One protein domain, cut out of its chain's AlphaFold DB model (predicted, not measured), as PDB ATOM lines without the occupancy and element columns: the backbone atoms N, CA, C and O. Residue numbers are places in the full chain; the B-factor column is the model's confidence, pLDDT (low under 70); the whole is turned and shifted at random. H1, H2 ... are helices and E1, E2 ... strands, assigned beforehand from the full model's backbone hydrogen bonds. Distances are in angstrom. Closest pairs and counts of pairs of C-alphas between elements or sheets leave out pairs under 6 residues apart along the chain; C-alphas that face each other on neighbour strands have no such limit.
ATOM      1  N   ASP A   4     205.410 216.462 103.867       47.94
ATOM      2  CA  ASP A   4     206.113 216.079 102.643       47.94
ATOM      3  C   ASP A   4     207.477 215.440 102.930       47.94
ATOM      4  O   ASP A   4     207.812 214.428 102.329       47.94
ATOM      5  N   GLU A   5     208.230 215.930 103.922       56.34
ATOM      6  CA  GLU A   5     209.480 215.288 104.357       56.34
ATOM      7  C   GLU A   5     209.241 213.901 104.965       56.34
ATOM      8  O   GLU A   5     210.057 212.996 104.799       56.34
ATOM      9  N   LEU A   6     208.133 213.720 105.691       60.47
ATOM     10  CA  LEU A   6     207.762 212.423 106.250       60.47
ATOM     11  C   LEU A   6     207.406 211.437 105.128       60.47
ATOM     12  O   LEU A   6     207.807 210.275 105.185       60.47
ATOM     13  N   LEU A   7     206.674 211.909 104.117       53.78
ATOM     14  CA  LEU A   7     206.280 211.109 102.965       53.78
ATOM     15  C   LEU A   7     207.485 210.701 102.113       53.78
ATOM     16  O   LEU A   7     207.634 209.523 101.789       53.78
ATOM     17  N   ASP A   8     208.372 211.649 101.825       62.44
ATOM     18  CA  ASP A   8     209.538 211.447 100.965       62.44
ATOM     19  C   ASP A   8     210.596 210.560 101.645       62.44
ATOM     20  O   ASP A   8     211.198 209.686 101.024       62.44
ATOM     21  N   LYS A   9     210.765 210.702 102.969       64.81
ATOM     22  CA  LYS A   9     211.696 209.875 103.751       64.81
ATOM     23  C   LYS A   9     211.209 208.442 103.957       64.81
ATOM     24  O   LYS A   9     212.027 207.556 104.193       64.81
ATOM     25  N   LEU A  10     209.898 208.206 103.919       56.31
ATOM     26  CA  LEU A  10     209.330 206.884 104.175       56.31
ATOM     27  C   LEU A  10     208.926 206.131 102.892       56.31
ATOM     28  O   LEU A  10     208.918 204.899 102.939       56.31
ATOM     29  N   TRP A  11     208.603 206.801 101.771       61.09
ATOM     30  CA  TRP A  11     207.859 206.157 100.667       61.09
ATOM     31  C   TRP A  11     208.158 206.641  99.232       61.09
ATOM     32  O   TRP A  11     207.270 206.602  98.383       61.09
ATOM     33  N   LYS A  12     209.400 207.024  98.926       57.19
ATOM     34  CA  LYS A  12     209.802 207.590  97.624       57.19
ATOM     35  C   LYS A  12     209.532 206.728  96.363       57.19
ATOM     36  O   LYS A  12     209.411 207.307  95.291       57.19
ATOM     37  N   ASP A  13     209.382 205.395  96.462       56.06
ATOM     38  CA  ASP A  13     209.584 204.511  95.287       56.06
ATOM     39  C   ASP A  13     208.468 203.513  94.861       56.06
ATOM     40  O   ASP A  13     208.691 202.794  93.890       56.06
ATOM     41  N   GLU A  14     207.272 203.390  95.472       53.81
ATOM     42  CA  GLU A  14     206.337 202.305  95.050       53.81
ATOM     43  C   GLU A  14     204.826 202.590  95.174       53.81
ATOM     44  O   GLU A  14     204.215 202.355  96.213       53.81
ATOM     45  N   GLU A  15     204.170 202.951  94.068       52.97
ATOM     46  CA  GLU A  15     202.753 203.360  94.014       52.97
ATOM     47  C   GLU A  15     201.731 202.246  94.366       52.97
ATOM     48  O   GLU A  15     200.769 202.474  95.101       52.97
ATOM     49  N   ASN A  16     201.953 200.997  93.930       53.25
ATOM     50  CA  ASN A  16     201.044 199.863  94.206       53.25
ATOM     51  C   ASN A  16     201.288 199.182  95.564       53.25
ATOM     52  O   ASN A  16     200.406 198.510  96.109       53.25
ATOM     53  N   ALA A  17     202.469 199.370  96.152       56.12
ATOM     54  CA  ALA A  17     202.782 198.845  97.475       56.12
ATOM     55  C   ALA A  17     202.085 199.644  98.589       56.12
ATOM     56  O   ALA A  17     201.847 199.108  99.674       56.12
ATOM     57  N   ILE A  18     201.709 200.900  98.323       59.25
ATOM     58  CA  ILE A  18     201.173 201.832  99.320       59.25
ATOM     59  C   ILE A  18     199.880 201.309  99.949       59.25
ATOM     60  O   ILE A  18     199.787 201.274 101.172       59.25
ATOM     61  N   TYR A  19     198.900 200.821  99.179       58.34
ATOM     62  CA  TYR A  19     197.612 200.396  99.756       58.34
ATOM     63  C   TYR A  19     197.742 199.177 100.685       58.34
ATOM     64  O   TYR A  19     197.228 199.176 101.812       58.34
ATOM     65  N   ASN A  20     198.473 198.152 100.238       64.88
ATOM     66  CA  ASN A  20     198.719 196.944 101.025       64.88
ATOM     67  C   ASN A  20     199.581 197.249 102.259       64.88
ATOM     68  O   ASN A  20     199.283 196.769 103.356       64.88
ATOM     69  N   ARG A  21     200.610 198.095 102.120       67.06
ATOM     70  CA  ARG A  21     201.500 198.465 103.231       67.06
ATOM     71  C   ARG A  21     200.809 199.372 104.247       67.06
ATOM     72  O   ARG A  21     200.899 199.107 105.444       67.06
ATOM     73  N   VAL A  22     200.043 200.369 103.813       72.19
ATOM     74  CA  VAL A  22     199.235 201.218 104.705       72.19
ATOM     75  C   VAL A  22     198.228 200.366 105.485       72.19
ATOM     76  O   VAL A  22     198.145 200.469 106.711       72.19
ATOM     77  N   SER A  23     197.541 199.436 104.815       74.06
ATOM     78  CA  SER A  23     196.620 198.492 105.467       74.06
ATOM     79  C   SER A  23     197.328 197.588 106.488       74.06
ATOM     80  O   SER A  23     196.797 197.326 107.576       74.06
ATOM     81  N   PHE A  24     198.552 197.149 106.185       80.56
ATOM     82  CA  PHE A  24     199.388 196.366 107.095       80.56
ATOM     83  C   PHE A  24     199.783 197.157 108.352       80.56
ATOM     84  O   PHE A  24     199.626 196.658 109.473       80.56
ATOM     85  N   HIS A  25     200.240 198.399 108.193       81.25
ATOM     86  CA  HIS A  25     200.609 199.262 109.316       81.25
ATOM     87  C   HIS A  25     199.403 199.607 110.193       81.25
ATOM     88  O   HIS A  25     199.491 199.494 111.415       81.25
ATOM     89  N   ILE A  26     198.245 199.897 109.600       82.06
ATOM     90  CA  ILE A  26     196.996 200.112 110.348       82.06
ATOM     91  C   ILE A  26     196.619 198.871 111.145       82.06
ATOM     92  O   ILE A  26     196.244 198.967 112.311       82.06
ATOM     93  N   SER A  27     196.778 197.688 110.556       82.81
ATOM     94  CA  SER A  27     196.527 196.429 111.258       82.81
ATOM     95  C   SER A  27     197.481 196.223 112.442       82.81
ATOM     96  O   SER A  27     197.067 195.707 113.480       82.81
ATOM     97  N   LYS A  28     198.750 196.652 112.339       87.50
ATOM     98  CA  LYS A  28     199.684 196.673 113.481       87.50
ATOM     99  C   LYS A  28     199.250 197.666 114.561       87.50
ATOM    100  O   LYS A  28     199.176 197.268 115.718       87.50
ATOM    101  N   VAL A  29     198.900 198.899 114.195       86.25
ATOM    102  CA  VAL A  29     198.422 199.922 115.142       86.25
ATOM    103  C   VAL A  29     197.177 199.438 115.890       86.25
ATOM    104  O   VAL A  29     197.138 199.499 117.116       86.25
ATOM    105  N   ARG A  30     196.198 198.863 115.176       86.38
ATOM    106  CA  ARG A  30     194.996 198.268 115.781       86.38
ATOM    107  C   ARG A  30     195.347 197.188 116.808       86.38
ATOM    108  O   ARG A  30     194.810 197.208 117.910       86.38
ATOM    109  N   ARG A  31     196.271 196.278 116.477       89.50
ATOM    110  CA  ARG A  31     196.737 195.234 117.407       89.50
ATOM    111  C   ARG A  31     197.412 195.816 118.646       89.50
ATOM    112  O   ARG A  31     197.124 195.362 119.746       89.50
ATOM    113  N   THR A  32     198.276 196.815 118.488       90.31
ATOM    114  CA  THR A  32     198.939 197.464 119.628       90.31
ATOM    115  C   THR A  32     197.923 198.120 120.559       90.31
ATOM    116  O   THR A  32     197.989 197.910 121.766       90.31
ATOM    117  N   ILE A  33     196.944 198.850 120.015       87.06
ATOM    118  CA  ILE A  33     195.882 199.468 120.819       87.06
ATOM    119  C   ILE A  33     195.085 198.395 121.569       87.06
ATOM    120  O   ILE A  33     194.874 198.540 122.767       87.06
ATOM    121  N   LEU A  34     194.694 197.303 120.902       89.56
ATOM    122  CA  LEU A  34     193.951 196.206 121.535       89.56
ATOM    123  C   LEU A  34     194.721 195.540 122.675       89.56
ATOM    124  O   LEU A  34     194.133 195.282 123.721       89.56
ATOM    125  N   LYS A  35     196.032 195.334 122.513       91.81
ATOM    126  CA  LYS A  35     196.892 194.827 123.590       91.81
ATOM    127  C   LYS A  35     196.930 195.760 124.801       91.81
ATOM    128  O   LYS A  35     197.006 195.277 125.922       91.81
ATOM    129  N   LEU A  36     196.865 197.074 124.582       91.62
ATOM    130  CA  LEU A  36     196.882 198.074 125.655       91.62
ATOM    131  C   LEU A  36     195.535 198.193 126.382       91.62
ATOM    132  O   LEU A  36     195.515 198.373 127.593       91.62
ATOM    133  N   ILE A  37     194.413 198.108 125.658       87.06
ATOM    134  CA  ILE A  37     193.063 198.312 126.226       87.06
ATOM    135  C   ILE A  37     192.340 197.007 126.597       87.06
ATOM    136  O   ILE A  37     191.230 197.053 127.128       87.06
ATOM    137  N   GLY A  38     192.932 195.852 126.286       89.00
ATOM    138  CA  GLY A  38     192.343 194.523 126.446       89.00
ATOM    139  C   GLY A  38     191.528 194.069 125.228       89.00
ATOM    140  O   GLY A  38     190.759 194.834 124.640       89.00
ATOM    141  N   GLU A  39     191.651 192.789 124.868       91.38
ATOM    142  CA  GLU A  39     191.135 192.207 123.615       91.38
ATOM    143  C   GLU A  39     189.651 191.773 123.661       91.38
ATOM    144  O   GLU A  39     189.267 190.770 123.059       91.38
ATOM    145  N   SER A  40     188.788 192.525 124.351       90.75
ATOM    146  CA  SER A  40     187.341 192.250 124.361       90.75
ATOM    147  C   SER A  40     186.685 192.543 123.004       90.75
ATOM    148  O   SER A  40     187.142 193.421 122.269       90.75
ATOM    149  N   GLU A  41     185.570 191.880 122.681       88.38
ATOM    150  CA  GLU A  41     184.829 192.162 121.438       88.38
ATOM    151  C   GLU A  41     184.348 193.616 121.347       88.38
ATOM    152  O   GLU A  41     184.433 194.248 120.294       88.38
ATOM    153  N   ILE A  42     183.959 194.201 122.482       88.00
ATOM    154  CA  ILE A  42     183.603 195.622 122.573       88.00
ATOM    155  C   ILE A  42     184.789 196.510 122.158       88.00
ATOM    156  O   ILE A  42     184.614 197.510 121.458       88.00
ATOM    157  N   ASN A  43     186.008 196.166 122.577       86.38
ATOM    158  CA  ASN A  43     187.213 196.925 122.248       86.38
ATOM    159  C   ASN A  43     187.664 196.705 120.801       86.38
ATOM    160  O   ASN A  43     188.073 197.668 120.148       86.38
ATOM    161  N   LYS A  44     187.534 195.485 120.270       86.81
ATOM    162  CA  LYS A  44     187.780 195.186 118.850       86.81
ATOM    163  C   LYS A  44     186.900 196.043 117.947       86.81
ATOM    164  O   LYS A  44     187.422 196.679 117.030       86.81
ATOM    165  N   GLU A  45     185.611 196.154 118.262       84.75
ATOM    166  CA  GLU A  45     184.685 196.984 117.488       84.75
ATOM    167  C   GLU A  45     185.013 198.483 117.608       84.75
ATOM    168  O   GLU A  45     185.014 199.211 116.612       84.75
ATOM    169  N   LYS A  46     185.399 198.961 118.799       81.25
ATOM    170  CA  LYS A  46     185.869 200.349 118.978       81.25
ATOM    171  C   LYS A  46     187.109 200.649 118.131       81.25
ATOM    172  O   LYS A  46     187.135 201.670 117.454       81.25
ATOM    173  N   VAL A  47     188.113 199.770 118.143       84.12
ATOM    174  CA  VAL A  47     189.398 199.962 117.445       84.12
ATOM    175  C   VAL A  47     189.266 199.838 115.928       84.12
ATOM    176  O   VAL A  47     189.904 200.589 115.185       84.12
ATOM    177  N   LYS A  48     188.409 198.931 115.446       79.94
ATOM    178  CA  LYS A  48     188.091 198.783 114.019       79.94
ATOM    179  C   LYS A  48     187.611 200.101 113.415       79.94
ATOM    180  O   LYS A  48     188.053 200.461 112.327       79.94
ATOM    181  N   ASN A  49     186.785 200.830 114.160       76.50
ATOM    182  CA  ASN A  49     186.174 202.078 113.723       76.50
ATOM    183  C   ASN A  49     187.086 203.312 113.837       76.50
ATOM    184  O   ASN A  49     186.688 204.361 113.346       76.50
ATOM    185  N   ILE A  50     188.289 203.211 114.425       77.81
ATOM    186  CA  ILE A  50     189.245 204.335 114.525       77.81
ATOM    187  C   ILE A  50     189.858 204.665 113.161       77.81
ATOM    188  O   ILE A  50     190.029 205.830 112.822       77.81
ATOM    189  N   PHE A  51     190.180 203.648 112.364       75.81
ATOM    190  CA  PHE A  51     190.754 203.816 111.029       75.81
ATOM    191  C   PHE A  51     189.802 203.208 110.010       75.81
ATOM    192  O   PHE A  51     189.483 202.025 110.107       75.81
ATOM    193  N   VAL A  52     189.377 203.979 109.021       74.06
ATOM    194  CA  VAL A  52     188.540 203.505 107.918       74.06
ATOM    195  C   VAL A  52     189.345 203.628 106.637       74.06
ATOM    196  O   VAL A  52     189.824 204.705 106.298       74.06
ATOM    197  N   VAL A  53     189.509 202.518 105.923       70.19
ATOM    198  CA  VAL A  53     190.114 202.541 104.590       70.19
ATOM    199  C   VAL A  53     189.028 202.955 103.603       70.19
ATOM    200  O   VAL A  53     187.995 202.294 103.512       70.19
ATOM    201  N   VAL A  54     189.241 204.063 102.896       68.81
ATOM    202  CA  VAL A  54     188.323 204.589 101.887       68.81
ATOM    203  C   VAL A  54     188.910 204.277 100.504       68.81
ATOM    204  O   VAL A  54     189.965 204.819 100.151       68.81
ATOM    205  N   PRO A  55     188.262 203.409  99.705       60.66
ATOM    206  CA  PRO A  55     188.768 203.019  98.392       60.66
ATOM    207  C   PRO A  55     189.091 204.236  97.523       60.66
ATOM    208  O   PRO A  55     188.311 205.187  97.473       60.66
ATOM    209  N   LYS A  56     190.245 204.207  96.844       64.06
ATOM    210  CA  LYS A  56     190.750 205.285  95.968       64.06
ATOM    211  C   LYS A  56     190.986 206.649  96.647       64.06
ATOM    212  O   LYS A  56     191.343 207.597  95.961       64.06
ATOM    213  N   ARG A  57     190.785 206.767  97.966       65.25
ATOM    214  CA  ARG A  57     190.994 208.011  98.733       65.25
ATOM    215  C   ARG A  57     192.028 207.872  99.849       65.25
ATOM    216  O   ARG A  57     192.502 208.878 100.357       65.25
ATOM    217  N   GLY A  58     192.380 206.645 100.231       67.75
ATOM    218  CA  GLY A  58     193.375 206.371 101.264       67.75
ATOM    219  C   GLY A  58     192.728 205.986 102.589       67.75
ATOM    220  O   GLY A  58     191.755 205.236 102.619       67.75
ATOM    221  N   VAL A  59     193.290 206.447 103.703       72.06
ATOM    222  CA  VAL A  59     192.846 206.052 105.043       72.06
ATOM    223  C   VAL A  59     192.370 207.263 105.809       72.06
ATOM    224  O   VAL A  59     193.098 208.229 105.996       72.06
ATOM    225  N   MET A  60     191.141 207.167 106.292       72.62
ATOM    226  CA  MET A  60     190.517 208.163 107.133       72.62
ATOM    227  C   MET A  60     190.643 207.746 108.595       72.62
ATOM    228  O   MET A  60     190.198 206.669 108.997       72.62
ATOM    229  N   LEU A  61     191.222 208.623 109.406       73.06
ATOM    230  CA  LEU A  61     191.146 208.508 110.852       73.06
ATOM    231  C   LEU A  61     189.754 208.977 111.295       73.06
ATOM    232  O   LEU A  61     189.461 210.168 111.332       73.06
ATOM    233  N   LYS A  62     188.889 208.027 111.635       68.75
ATOM    234  CA  LYS A  62     187.581 208.270 112.236       68.75
ATOM    235  C   LYS A  62     187.737 208.244 113.756       68.75
ATOM    236  O   LYS A  62     187.198 207.399 114.468       68.75
ATOM    237  N   LEU A  63     188.490 209.212 114.276       61.12
ATOM    238  CA  LEU A  63     188.237 209.657 115.642       61.12
ATOM    239  C   LEU A  63     186.796 210.174 115.652       61.12
ATOM    240  O   LEU A  63     186.368 210.799 114.683       61.12
ATOM    241  N   LYS A  64     186.022 209.901 116.704       60.25
ATOM    242  CA  LYS A  64     184.750 210.598 116.921       60.25
ATOM    243  C   LYS A  64     185.066 212.095 117.027       60.25
ATOM    244  O   LYS A  64     185.288 212.577 118.129       60.25
ATOM    245  N   ALA A  65     185.142 212.807 115.904       47.97
ATOM    246  CA  ALA A  65     185.436 214.237 115.857       47.97
ATOM    247  C   ALA A  65     184.381 215.023 116.649       47.97
ATOM    248  O   ALA A  65     184.688 216.030 117.263       47.97
ATOM    249  N   GLU A  66     183.181 214.456 116.780       51.59
ATOM    250  CA  GLU A  66     182.097 214.899 117.662       51.59
ATOM    251  C   GLU A  66     182.484 214.957 119.159       51.59
ATOM    252  O   GLU A  66     181.817 215.618 119.948       51.59
ATOM    253  N   LYS A  67     183.564 214.274 119.575       50.72
ATOM    254  CA  LYS A  67     184.153 214.350 120.925       50.72
ATOM    255  C   LYS A  67     185.409 215.221 121.005       50.72
ATOM    256  O   LYS A  67     185.910 215.442 122.104       50.72
ATOM    257  N   ILE A  68     185.928 215.696 119.878       46.28
ATOM    258  CA  ILE A  68     187.086 216.586 119.819       46.28
ATOM    259  C   ILE A  68     186.530 217.995 119.611       46.28
ATOM    260  O   ILE A  68     186.409 218.470 118.487       46.28
TER     261      ILE A  68
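AT A GLANCE: This is residues 4 to 68 of the 71 residues of an uncharacterized protein of Candidatus Atribacteria bacterium HGW-Atribacteria-1 (UniProt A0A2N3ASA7). A small hairpin of two strands, E1 and E2, and a short helix, H3, lie one after the other along one long helix, H2; residues 4 to 17, of which 4 to 11 belong to H1, stick out near the end where H2 begins. The printed part has 65 residues, with three named helices and two named strands in the order H1, H2, H3, E1, E2. The sheet E1 - E2 is antiparallel, and the class is mostly helix. The whole is loose, with a radius of gyration of the C-alphas of 13.9 A, and only just elongated, spanning 38 by 26 by 22 A.

IN THESE COORDINATES: Look first at the strands E1, residues 51 to 54, and E2, residues 58 to 61. Find C-alpha 17 at (202.782, 198.845, 97.475); from there H2, residues 17 to 37, runs 30.4 A to C-alpha 37 at (193.063, 198.312, 126.226). H3 is residues 41 to 48, 10.5 A long. H1, residues 4 to 11, 10.3 A long, begins at C-alpha 4 at (206.113, 216.079, 102.643).

HOW THE PARTS SIT: In the hairpin E1 and E2, N 52 and O 60 are 2.8 A apart, within hydrogen-bond range. The closest C-alphas of H2 and E1 are those of Ile 26 and Phe 51, 7.3 A apart. With residues 30 to 37 alone, H2 touches H3, the closest C-alphas being Arg 30 and Val 47, 6.1 A apart. This helical hairpin runs opposite ways at 36 degrees, only just a steep tilt. H1 and H2 are only just apart, closest 8.1 A. In H1, H2 and H3 every O i to N i+4 pair is within hydrogen-bond range.

THE WHOLE: The C-alphas farthest apart, Asp 13 and Ile 42, are 38.7 A apart. The printed part has no cut, and the four links between its elements are tight. Its mean pLDDT is 71.7; residues 4 to 21, 54 to 58 and 62 to 68 are under 70.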